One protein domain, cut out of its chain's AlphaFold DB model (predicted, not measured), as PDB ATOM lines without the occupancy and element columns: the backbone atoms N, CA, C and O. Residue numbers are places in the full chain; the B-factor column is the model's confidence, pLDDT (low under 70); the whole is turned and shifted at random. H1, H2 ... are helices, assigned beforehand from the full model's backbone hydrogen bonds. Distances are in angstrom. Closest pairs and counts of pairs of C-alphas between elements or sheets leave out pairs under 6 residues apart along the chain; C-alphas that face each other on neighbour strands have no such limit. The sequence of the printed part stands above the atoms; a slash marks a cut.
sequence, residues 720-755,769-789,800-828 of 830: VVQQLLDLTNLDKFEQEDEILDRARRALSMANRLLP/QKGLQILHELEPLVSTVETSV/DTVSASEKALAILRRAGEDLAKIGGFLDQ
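This is residues 720 to 755, 769 to 789 and 800 to 828 of the 830 residues of the protein "Protein aurora borealis" of Mizuhopecten yessoensis (UniProt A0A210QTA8). The long helix H5 runs beside the short helices H3 and H4, which follow each other in a row, and the hairpin of H1 and H2 covers them, H2 crossing slantwise. The printed part has 86 residues with five named helices, H1 to H5, and is all helix, compact, with a radius of gyration of the C-alphas of 12.6 A and spans of 44, 30 and 16 A.

H1, residues 720 to 728, begins at C-alpha 720 (-13.394, -51.200, 57.956). H2 is residues 736 to 753, 26.3 A long; H3 is 769 to 776; H4 is 779 to 789. H5, residues 800 to 826, 38.6 A long, ends at C-alpha 826 (-0.663, -49.143, 53.960).

H2, with residues 736 to 743, touches H5, residues 801 to 812, at a steep tilt of 45 degrees; their closest C-alphas, Glu 736 and Ser 805, are 5.9 A apart. H5, with residues 811 to 819, touches H3 at a shallow tilt of 18 degrees, closest at C-alphas 815 and 771, 4.9 A. Every O i to N i+4 pair is within hydrogen-bond range in H1, H3 and H4, 13 of 14 in H2 and 21 of 23 in H5.

Cuts at 756 to 768 and 790 to 799 leave C-alpha gaps of 12.7 A and 11.5 A. Residues 755, 787 to 789 and 825 to 828 have pLDDT under 70.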
ATOM      1  N   VAL A 720     -12.293 -51.894  58.647       90.69
ATOM      2  CA  VAL A 720     -13.394 -51.200  57.956       90.69
ATOM      3  C   VAL A 720     -12.990 -50.788  56.535       90.69
ATOM      4  O   VAL A 720     -13.781 -50.968  55.610       90.69
ATOM      5  N   VAL A 721     -11.764 -50.295  56.319       90.31
ATOM      6  CA  VAL A 721     -11.254 -49.968  54.972       90.31
ATOM      7  C   VAL A 721     -11.107 -51.225  54.103       90.31
ATOM      8  O   VAL A 721     -11.458 -51.187  52.925       90.31
ATOM      9  N   GLN A 722     -10.673 -52.354  54.669       92.12
ATOM     10  CA  GLN A 722     -10.570 -53.626  53.948       92.12
ATOM     11  C   GLN A 722     -11.950 -54.174  53.557       92.12
ATOM     12  O   GLN A 722     -12.154 -54.574  52.411       92.12
ATOM     13  N   GLN A 723     -12.930 -54.119  54.462       94.00
ATOM     14  CA  GLN A 723     -14.318 -54.461  54.140       94.00
ATOM     15  C   GLN A 723     -14.907 -53.518  53.073       94.00
ATOM     16  O   GLN A 723     -15.675 -53.960  52.220       94.00
ATOM     17  N   LEU A 724     -14.532 -52.233  53.073       93.69
ATOM     18  CA  LEU A 724     -14.967 -51.264  52.064       93.69
ATOM     19  C   LEU A 724     -14.366 -51.585  50.685       93.69
ATOM     20  O   LEU A 724     -15.087 -51.587  49.687       93.69
ATOM     21  N   LEU A 725     -13.080 -51.950  50.639       93.31
ATOM     22  CA  LEU A 725     -12.405 -52.465  49.444       93.31
ATOM     23  C   LEU A 725     -13.108 -53.716  48.896       93.31
ATOM     24  O   LEU A 725     -13.456 -53.750  47.714       93.31
ATOM     25  N   ASP A 726     -13.409 -54.698  49.750       93.81
ATOM     26  CA  ASP A 726     -14.153 -55.906  49.368       93.81
ATOM     27  C   ASP A 726     -15.569 -55.600  48.851       93.81
ATOM     28  O   ASP A 726     -16.049 -56.253  47.915       93.81
ATOM     29  N   LEU A 727     -16.245 -54.586  49.404       92.44
ATOM     30  CA  LEU A 727     -17.539 -54.119  48.900       92.44
ATOM     31  C   LEU A 727     -17.421 -53.444  47.524       92.44
ATOM     32  O   LEU A 727     -18.301 -53.660  46.695       92.44
ATOM     33  N   THR A 728     -16.344 -52.699  47.255       91.88
ATOM     34  CA  THR A 728     -16.096 -52.048  45.951       91.88
ATOM     35  C   THR A 728     -15.516 -52.966  44.864       91.88
ATOM     36  O   THR A 728     -15.502 -52.583  43.696       91.88
ATOM     37  N   ASN A 729     -15.041 -54.170  45.203       92.62
ATOM     38  CA  ASN A 729     -14.425 -55.088  44.239       92.62
ATOM     39  C   ASN A 729     -15.456 -55.658  43.240       92.62
ATOM     40  O   ASN A 729     -16.440 -56.286  43.638       92.62
ATOM     41  N   LEU A 730     -15.193 -55.456  41.941       80.88
ATOM     42  CA  LEU A 730     -16.160 -55.671  40.859       80.88
ATOM     43  C   LEU A 730     -16.149 -57.047  40.204       80.88
ATOM     44  O   LEU A 730     -17.101 -57.373  39.498       80.88
ATOM     45  N   ASP A 731     -15.150 -57.880  40.472       85.44
ATOM     46  CA  ASP A 731     -15.009 -59.190  39.818       85.44
ATOM     47  C   ASP A 731     -16.013 -60.242  40.347       85.44
ATOM     48  O   ASP A 731     -15.872 -61.437  40.095       85.44
ATOM     49  N   LYS A 732     -17.016 -59.809  41.125       78.44
ATOM     50  CA  LYS A 732     -17.994 -60.645  41.839       78.44
ATOM     51  C   LYS A 732     -19.461 -60.262  41.575       78.44
ATOM     52  O   LYS A 732     -20.323 -60.709  42.322       78.44
ATOM     53  N   PHE A 733     -19.758 -59.418  40.583       83.19
ATOM     54  CA  PHE A 733     -21.129 -58.964  40.305       83.19
ATOM     55  C   PHE A 733     -21.801 -59.753  39.173       83.19
ATOM     56  O   PHE A 733     -21.421 -59.609  38.014       83.19
ATOM     57  N   GLU A 734     -22.847 -60.516  39.504       82.31
ATOM     58  CA  GLU A 734     -23.710 -61.196  38.518       82.31
ATOM     59  C   GLU A 734     -25.165 -60.678  38.496       82.31
ATOM     60  O   GLU A 734     -25.881 -60.944  37.532       82.31
ATOM     61  N   GLN A 735     -25.619 -59.924  39.512       91.00
ATOM     62  CA  GLN A 735     -27.019 -59.487  39.637       91.00
ATOM     63  C   GLN A 735     -27.161 -57.995  39.999       91.00
ATOM     64  O   GLN A 735     -26.540 -57.506  40.940       91.00
ATOM     65  N   GLU A 736     -28.038 -57.283  39.279       87.44
ATOM     66  CA  GLU A 736     -28.270 -55.830  39.418       87.44
ATOM     67  C   GLU A 736     -28.748 -55.411  40.818       87.44
ATOM     68  O   GLU A 736     -28.265 -54.418  41.367       87.44
ATOM     69  N   ASP A 737     -29.647 -56.192  41.425       86.62
ATOM     70  CA  ASP A 737     -30.142 -55.943  42.786       86.62
ATOM     71  C   ASP A 737     -28.997 -55.989  43.826       86.62
ATOM     72  O   ASP A 737     -28.979 -55.197  44.771       86.62
ATOM     73  N   GLU A 738     -27.995 -56.863  43.633       93.38
ATOM     74  CA  GLU A 738     -26.854 -56.987  44.553       93.38
ATOM     75  C   GLU A 738     -25.958 -55.741  44.516       93.38
ATOM     76  O   GLU A 738     -25.457 -55.314  45.558       93.38
ATOM     77  N   ILE A 739     -25.786 -55.120  43.341       93.06
ATOM     78  CA  ILE A 739     -24.982 -53.899  43.169       93.06
ATOM     79  C   ILE A 739     -25.525 -52.779  44.065       93.06
ATOM     80  O   ILE A 739     -24.759 -52.117  44.768       93.06
ATOM     81  N   LEU A 740     -26.848 -52.595  44.090       93.19
ATOM     82  CA  LEU A 740     -27.505 -51.543  44.870       93.19
ATOM     83  C   LEU A 740     -27.453 -51.827  46.382       93.19
ATOM     84  O   LEU A 740     -27.162 -50.922  47.166       93.19
ATOM     85  N   ASP A 741     -27.622 -53.081  46.809       93.62
ATOM     86  CA  ASP A 741     -27.455 -53.469  48.220       93.62
ATOM     87  C   ASP A 741     -25.997 -53.416  48.702       93.62
ATOM     88  O   ASP A 741     -25.719 -53.274  49.898       93.62
ATOM     89  N   ARG A 742     -25.029 -53.519  47.791       93.94
ATOM     90  CA  ARG A 742     -23.607 -53.322  48.094       93.94
ATOM     91  C   ARG A 742     -23.239 -51.839  48.130       93.94
ATOM     92  O   ARG A 742     -22.511 -51.440  49.034       93.94
ATOM     93  N   ALA A 743     -23.826 -51.019  47.254       93.75
ATOM     94  CA  ALA A 743     -23.746 -49.558  47.310       93.75
ATOM     95  C   ALA A 743     -24.298 -49.006  48.637       93.75
ATOM     96  O   ALA A 743     -23.614 -48.225  49.297       93.75
ATOM     97  N   ARG A 744     -25.465 -49.490  49.096       94.75
ATOM     98  CA  ARG A 744     -26.021 -49.193  50.434       94.75
ATOM     99  C   ARG A 744     -25.033 -49.496  51.560       94.75
ATOM    100  O   ARG A 744     -24.801 -48.655  52.426       94.75
ATOM    101  N   ARG A 745     -24.434 -50.693  51.553       95.44
ATOM    102  CA  ARG A 745     -23.460 -51.116  52.576       95.44
ATOM    103  C   ARG A 745     -22.183 -50.272  52.544       95.44
ATOM    104  O   ARG A 745     -21.721 -49.861  53.603       95.44
ATOM    105  N   ALA A 746     -21.659 -49.964  51.357       94.19
ATOM    106  CA  ALA A 746     -20.481 -49.117  51.195       94.19
ATOM    107  C   ALA A 746     -20.733 -47.680  51.687       94.19
ATOM    108  O   ALA A 746     -19.920 -47.148  52.440       94.19
ATOM    109  N   LEU A 747     -21.883 -47.083  51.347       94.06
ATOM    110  CA  LEU A 747     -22.295 -45.763  51.836       94.06
ATOM    111  C   LEU A 747     -22.483 -45.755  53.364       94.06
ATOM    112  O   LEU A 747     -21.964 -44.880  54.048       94.06
ATOM    113  N   SER A 748     -23.150 -46.771  53.922       95.19
ATOM    114  CA  SER A 748     -23.313 -46.920  55.375       95.19
ATOM    115  C   SER A 748     -21.966 -47.010  56.102       95.19
ATOM    116  O   SER A 748     -21.779 -46.381  57.142       95.19
ATOM    117  N   MET A 749     -20.996 -47.741  55.548       94.19
ATOM    118  CA  MET A 749     -19.646 -47.820  56.107       94.19
ATOM    119  C   MET A 749     -18.852 -46.519  55.949       94.19
ATOM    120  O   MET A 749     -18.166 -46.128  56.891       94.19
ATOM    121  N   ALA A 750     -18.979 -45.818  54.819       92.44
ATOM    122  CA  ALA A 750     -18.365 -44.505  54.623       92.44
ATOM    123  C   ALA A 750     -18.879 -43.481  55.651       92.44
ATOM    124  O   ALA A 750     -18.076 -42.814  56.301       92.44
ATOM    125  N   ASN A 751     -20.192 -43.451  55.902       90.31
ATOM    126  CA  ASN A 751     -20.807 -42.582  56.912       90.31
ATOM    127  C   ASN A 751     -20.325 -42.895  58.344       90.31
ATOM    128  O   ASN A 751     -20.250 -41.999  59.179       90.31
ATOM    129  N   ARG A 752     -19.950 -44.150  58.639       90.00
ATOM    130  CA  ARG A 752     -19.347 -44.532  59.935       90.00
ATOM    131  C   ARG A 752     -17.879 -44.112  60.063       90.00
ATOM    132  O   ARG A 752     -17.415 -43.940  61.184       90.00
ATOM    133  N   LEU A 753     -17.169 -43.935  58.945       88.62
ATOM    134  CA  LEU A 753     -15.808 -43.382  58.902       88.62
ATOM    135  C   LEU A 753     -15.786 -41.840  58.894       88.62
ATOM    136  O   LEU A 753     -14.762 -41.253  59.237       88.62
ATOM    137  N   LEU A 754     -16.895 -41.188  58.522       85.69
ATOM    138  CA  LEU A 754     -17.061 -39.727  58.491       85.69
ATOM    139  C   LEU A 754     -18.303 -39.257  59.286       85.69
ATOM    140  O   LEU A 754     -19.234 -38.691  58.705       85.69
ATOM    141  N   PRO A 755     -18.351 -39.461  60.616       69.81
ATOM    142  CA  PRO A 755     -19.456 -38.976  61.436       69.81
ATOM    143  C   PRO A 755     -19.404 -37.446  61.604       69.81
ATOM    144  O   PRO A 755     -18.692 -36.927  62.463       69.81
ATOM    145  N   GLN A 769     -10.062 -38.987  52.059       79.38
ATOM    146  CA  GLN A 769     -11.205 -38.074  51.887       79.38
ATOM    147  C   GLN A 769     -11.834 -38.150  50.486       79.38
ATOM    148  O   GLN A 769     -13.051 -38.221  50.384       79.38
ATOM    149  N   LYS A 770     -11.035 -38.241  49.410       83.19
ATOM    150  CA  LYS A 770     -11.558 -38.363  48.034       83.19
ATOM    151  C   LYS A 770     -12.337 -39.660  47.794       83.19
ATOM    152  O   LYS A 770     -13.430 -39.602  47.245       83.19
ATOM    153  N   GLY A 771     -11.812 -40.809  48.224       79.69
ATOM    154  CA  GLY A 771     -12.477 -42.106  48.041       79.69
ATOM    155  C   GLY A 771     -13.806 -42.187  48.797       79.69
ATOM    156  O   GLY A 771     -14.800 -42.662  48.255       79.69
ATOM    157  N   LEU A 772     -13.845 -41.644  50.018       86.81
ATOM    158  CA  LEU A 772     -15.065 -41.563  50.824       86.81
ATOM    159  C   LEU A 772     -16.056 -40.520  50.272       86.81
ATOM    160  O   LEU A 772     -17.253 -40.780  50.223       86.81
ATOM    161  N   GLN A 773     -15.570 -39.381  49.771       89.69
ATOM    162  CA  GLN A 773     -16.397 -38.354  49.132       89.69
ATOM    163  C   GLN A 773     -17.040 -38.846  47.824       89.69
ATOM    164  O   GLN A 773     -18.186 -38.501  47.551       89.69
ATOM    165  N   ILE A 774     -16.359 -39.705  47.054       90.12
ATOM    166  CA  ILE A 774     -16.944 -40.375  45.880       90.12
ATOM    167  C   ILE A 774     -18.082 -41.319  46.300       90.12
ATOM    168  O   ILE A 774     -19.079 -41.410  45.594       90.12
ATOM    169  N   LEU A 775     -18.001 -41.984  47.459       90.06
ATOM    170  CA  LEU A 775     -19.100 -42.837  47.934       90.06
ATOM    171  C   LEU A 775     -20.366 -42.041  48.285       90.06
ATOM    172  O   LEU A 775     -21.456 -42.566  48.074       90.06
ATOM    173  N   HIS A 776     -20.266 -40.775  48.707       92.19
ATOM    174  CA  HIS A 776     -21.447 -39.909  48.861       92.19
ATOM    175  C   HIS A 776     -22.163 -39.609  47.526       92.19
ATOM    176  O   HIS A 776     -23.361 -39.334  47.537       92.19
ATOM    177  N   GLU A 777     -21.510 -39.759  46.361       92.44
ATOM    178  CA  GLU A 777     -22.196 -39.681  45.055       92.44
ATOM    179  C   GLU A 777     -23.264 -40.803  44.891       92.44
ATOM    180  O   GLU A 777     -24.153 -40.688  44.045       92.44
ATOM    181  N   LEU A 778     -23.235 -41.866  45.719       90.56
ATOM    182  CA  LEU A 778     -24.245 -42.941  45.744       90.56
ATOM    183  C   LEU A 778     -25.553 -42.556  46.453       90.56
ATOM    184  O   LEU A 778     -26.591 -43.150  46.165       90.56
ATOM    185  N   GLU A 779     -25.527 -41.592  47.373       92.69
ATOM    186  CA  GLU A 779     -26.666 -41.207  48.219       92.69
ATOM    187  C   GLU A 779     -27.960 -40.878  47.435       92.69
ATOM    188  O   GLU A 779     -29.011 -41.455  47.755       92.69
ATOM    189  N   PRO A 780     -27.937 -40.067  46.353       90.12
ATOM    190  CA  PRO A 780     -29.128 -39.843  45.532       90.12
ATOM    191  C   PRO A 780     -29.580 -41.090  44.749       90.12
ATOM    192  O   PRO A 780     -30.777 -41.256  44.512       90.12
ATOM    193  N   LEU A 781     -28.668 -41.990  44.359       87.94
ATOM    194  CA  LEU A 781     -29.008 -43.215  43.614       87.94
ATOM    195  C   LEU A 781     -29.677 -44.260  44.516       87.94
ATOM    196  O   LEU A 781     -30.652 -44.893  44.123       87.94
ATOM    197  N   VAL A 782     -29.195 -44.405  45.750       88.88
ATOM    198  CA  VAL A 782     -29.795 -45.291  46.757       88.88
ATOM    199  C   VAL A 782     -31.196 -44.798  47.149       88.88
ATOM    200  O   VAL A 782     -32.154 -45.576  47.132       88.88
ATOM    201  N   SER A 783     -31.342 -43.496  47.408       85.12
ATOM    202  CA  SER A 783     -32.603 -42.881  47.860       85.12
ATOM    203  C   SER A 783     -33.713 -42.903  46.793       85.12
ATOM    204  O   SER A 783     -34.897 -43.092  47.098       85.12
ATOM    205  N   THR A 784     -33.350 -42.748  45.516       81.25
ATOM    206  CA  THR A 784     -34.296 -42.831  44.384       81.25
ATOM    207  C   THR A 784     -34.783 -44.257  44.124       81.25
ATOM    208  O   THR A 784     -35.944 -44.459  43.764       81.25
ATOM    209  N   VAL A 785     -33.955 -45.275  44.383       80.25
ATOM    210  CA  VAL A 785     -34.404 -46.669  44.298       80.25
ATOM    211  C   VAL A 785     -35.380 -47.002  45.429       80.25
ATOM    212  O   VAL A 785     -36.407 -47.619  45.157       80.25
ATOM    213  N   GLU A 786     -35.147 -46.566  46.670       72.06
ATOM    214  CA  GLU A 786     -36.049 -46.888  47.796       72.06
ATOM    215  C   GLU A 786     -37.465 -46.339  47.595       72.06
ATOM    216  O   GLU A 786     -38.450 -47.063  47.763       72.06
ATOM    217  N   THR A 787     -37.574 -45.099  47.121       61.47
ATOM    218  CA  THR A 787     -38.861 -44.478  46.776       61.47
ATOM    219  C   THR A 787     -39.584 -45.178  45.611       61.47
ATOM    220  O   THR A 787     -40.816 -45.272  45.625       61.47
ATOM    221  N   SER A 788     -38.856 -45.767  44.652       58.19
ATOM    222  CA  SER A 788     -39.460 -46.596  43.590       58.19
ATOM    223  C   SER A 788     -39.863 -48.007  44.058       58.19
ATOM    224  O   SER A 788     -40.889 -48.541  43.636       58.19
ATOM    225  N   VAL A 789     -39.126 -48.612  44.998       57.53
ATOM    226  CA  VAL A 789     -39.443 -49.947  45.543       57.53
ATOM    227  C   VAL A 789     -40.722 -49.925  46.389       57.53
ATOM    228  O   VAL A 789     -41.535 -50.845  46.277       57.53
ATOM    229  N   ASP A 800     -34.975 -48.086  34.515       77.31
ATOM    230  CA  ASP A 800     -34.530 -47.105  35.509       77.31
ATOM    231  C   ASP A 800     -33.676 -47.768  36.599       77.31
ATOM    232  O   ASP A 800     -32.677 -47.196  37.034       77.31
ATOM    233  N   THR A 801     -34.001 -49.012  36.977       81.38
ATOM    234  CA  THR A 801     -33.186 -49.811  37.907       81.38
ATOM    235  C   THR A 801     -31.863 -50.239  37.277       81.38
ATOM    236  O   THR A 801     -30.831 -50.120  37.931       81.38
ATOM    237  N   VAL A 802     -31.865 -50.629  35.994       84.69
ATOM    238  CA  VAL A 802     -30.644 -50.914  35.219       84.69
ATOM    239  C   VAL A 802     -29.745 -49.674  35.210       84.69
ATOM    240  O   VAL A 802     -28.607 -49.741  35.669       84.69
ATOM    241  N   SER A 803     -30.267 -48.507  34.806       90.69
ATOM    242  CA  SER A 803     -29.482 -47.260  34.752       90.69
ATOM    243  C   SER A 803     -28.977 -46.805  36.129       90.69
ATOM    244  O   SER A 803     -27.860 -46.293  36.238       90.69
ATOM    245  N   ALA A 804     -29.763 -47.002  37.194       90.25
ATOM    246  CA  ALA A 804     -29.327 -46.729  38.561       90.25
ATOM    247  C   ALA A 804     -28.210 -47.688  39.012       90.25
ATOM    248  O   ALA A 804     -27.216 -47.229  39.576       90.25
ATOM    249  N   SER A 805     -28.326 -48.991  38.723       92.69
ATOM    250  CA  SER A 805     -27.287 -49.979  39.051       92.69
ATOM    251  C   SER A 805     -25.990 -49.744  38.270       92.69
ATOM    252  O   SER A 805     -24.915 -49.830  38.854       92.69
ATOM    253  N   GLU A 806     -26.063 -49.352  36.993       94.25
ATOM    254  CA  GLU A 806     -24.889 -49.057  36.166       94.25
ATOM    255  C   GLU A 806     -24.138 -47.820  36.687       94.25
ATOM    256  O   GLU A 806     -22.913 -47.838  36.829       94.25
ATOM    257  N   LYS A 807     -24.870 -46.764  37.072       94.62
ATOM    258  CA  LYS A 807     -24.287 -45.572  37.713       94.62
ATOM    259  C   LYS A 807     -23.683 -45.888  39.081       94.62
ATOM    260  O   LYS A 807     -22.568 -45.453  39.362       94.62
ATOM    261  N   ALA A 808     -24.375 -46.672  39.911       93.94
ATOM    262  CA  ALA A 808     -23.853 -47.110  41.202       93.94
ATOM    263  C   ALA A 808     -22.575 -47.952  41.035       93.94
ATOM    264  O   ALA A 808     -21.601 -47.741  41.755       93.94
ATOM    265  N   LEU A 809     -22.536 -48.839  40.037       94.75
ATOM    266  CA  LEU A 809     -21.367 -49.647  39.691       94.75
ATOM    267  C   LEU A 809     -20.181 -48.789  39.217       94.75
ATOM    268  O   LEU A 809     -19.042 -49.040  39.616       94.75
ATOM    269  N   ALA A 810     -20.427 -47.747  38.417       95.56
ATOM    270  CA  ALA A 810     -19.391 -46.809  37.986       95.56
ATOM    271  C   ALA A 810     -18.783 -46.018  39.163       95.56
ATOM    272  O   ALA A 810     -17.561 -45.872  39.244       95.56
ATOM    273  N   ILE A 811     -19.616 -45.561  40.104       94.12
ATOM    274  CA  ILE A 811     -19.167 -44.852  41.312       94.12
ATOM    275  C   ILE A 811     -18.406 -45.804  42.249       94.12
ATOM    276  O   ILE A 811     -17.323 -45.454  42.717       94.12
ATOM    277  N   LEU A 812     -18.898 -47.033  42.455       92.31
ATOM    278  CA  LEU A 812     -18.197 -48.064  43.232       92.31
ATOM    279  C   LEU A 812     -16.828 -48.415  42.633       92.31
ATOM    280  O   LEU A 812     -15.869 -48.556  43.389       92.31
ATOM    281  N   ARG A 813     -16.696 -48.486  41.298       94.81
ATOM    282  CA  ARG A 813     -15.394 -48.661  40.626       94.81
ATOM    283  C   ARG A 813     -14.441 -47.516  40.924       94.81
ATOM    284  O   ARG A 813     -13.314 -47.760  41.343       94.81
ATOM    285  N   ARG A 814     -14.898 -46.277  40.758       95.44
ATOM    286  CA  ARG A 814     -14.084 -45.082  41.001       95.44
ATOM    287  C   ARG A 814     -13.637 -44.981  42.467       95.44
ATOM    288  O   ARG A 814     -12.468 -44.708  42.727       95.44
ATOM    289  N   ALA A 815     -14.537 -45.262  43.412       92.44
ATOM    290  CA  ALA A 815     -14.222 -45.321  44.838       92.44
ATOM    291  C   ALA A 815     -13.230 -46.451  45.161       92.44
ATOM    292  O   ALA A 815     -12.247 -46.216  45.861       92.44
ATOM    293  N   GLY A 816     -13.445 -47.654  44.619       91.25
ATOM    294  CA  GLY A 816     -12.561 -48.804  44.810       91.25
ATOM    295  C   GLY A 816     -11.153 -48.577  44.263       91.25
ATOM    296  O   GLY A 816     -10.180 -48.897  44.937       91.25
ATOM    297  N   GLU A 817     -11.018 -47.957  43.088       93.19
ATOM    298  CA  GLU A 817      -9.720 -47.579  42.517       93.19
ATOM    299  C   GLU A 817      -8.967 -46.564  43.391       93.19
ATOM    300  O   GLU A 817      -7.756 -46.696  43.576       93.19
ATOM    301  N   ASP A 818      -9.655 -45.558  43.942       92.06
ATOM    302  CA  ASP A 818      -9.033 -44.562  44.824       92.06
ATOM    303  C   ASP A 818      -8.705 -45.125  46.218       92.06
ATOM    304  O   ASP A 818      -7.650 -44.803  46.765       92.06
ATOM    305  N   LEU A 819      -9.527 -46.028  46.762       88.81
ATOM    306  CA  LEU A 819      -9.220 -46.759  47.997       88.81
ATOM    307  C   LEU A 819      -8.052 -47.741  47.800       88.81
ATOM    308  O   LEU A 819      -7.178 -47.835  48.662       88.81
ATOM    309  N   ALA A 820      -7.971 -48.435  46.660       88.06
ATOM    310  CA  ALA A 820      -6.916 -49.413  46.377       88.06
ATOM    311  C   ALA A 820      -5.530 -48.762  46.235       88.06
ATOM    312  O   ALA A 820      -4.535 -49.318  46.709       88.06
ATOM    313  N   LYS A 821      -5.459 -47.545  45.672       88.56
ATOM    314  CA  LYS A 821      -4.234 -46.717  45.656       88.56
ATOM    315  C   LYS A 821      -3.698 -46.440  47.067       88.56
ATOM    316  O   LYS A 821      -2.497 -46.235  47.222       88.56
ATOM    317  N   ILE A 822      -4.570 -46.443  48.079       79.69
ATOM    318  CA  ILE A 822      -4.224 -46.162  49.478       79.69
ATOM    319  C   ILE A 822      -3.970 -47.458  50.262       79.69
ATOM    320  O   ILE A 822      -3.037 -47.501  51.061       79.69
ATOM    321  N   GLY A 823      -4.694 -48.545  49.972       78.31
ATOM    322  CA  GLY A 823      -4.372 -49.887  50.481       78.31
ATOM    323  C   GLY A 823      -2.931 -50.293  50.150       78.31
ATOM    324  O   GLY A 823      -2.162 -50.646  51.042       78.31
ATOM    325  N   GLY A 824      -2.500 -50.079  48.901       76.62
ATOM    326  CA  GLY A 824      -1.105 -50.288  48.492       76.62
ATOM    327  C   GLY A 824      -0.078 -49.360  49.163       76.62
ATOM    328  O   GLY A 824       1.119 -49.614  49.058       76.62
ATOM    329  N   PHE A 825      -0.521 -48.300  49.847       65.38
ATOM    330  CA  PHE A 825       0.313 -47.399  50.653       65.38
ATOM    331  C   PHE A 825       0.405 -47.859  52.120       65.38
ATOM    332  O   PHE A 825       1.422 -47.631  52.774       65.38
ATOM    333  N   LEU A 826      -0.635 -48.532  52.627       59.41
ATOM    334  CA  LEU A 826      -0.663 -49.143  53.960       59.41
ATOM    335  C   LEU A 826       0.233 -50.391  54.034       59.41
ATOM    336  O   LEU A 826       0.929 -50.560  55.031       59.41
ATOM    337  N   ASP A 827       0.296 -51.193  52.966       64.75
ATOM    338  CA  ASP A 827       1.177 -52.376  52.871       64.75
ATOM    339  C   ASP A 827       2.674 -52.041  52.686       64.75
ATOM    340  O   ASP A 827       3.532 -52.909  52.837       64.75
ATOM    341  N   GLN A 828       3.019 -50.793  52.347       56.09
ATOM    342  CA  GLN A 828       4.406 -50.364  52.091       56.09
ATOM    343  C   GLN A 828       5.088 -49.685  53.288       56.09
ATOM    344  O   GLN A 828       6.231 -49.237  53.167       56.09
TER     345      GLN A 828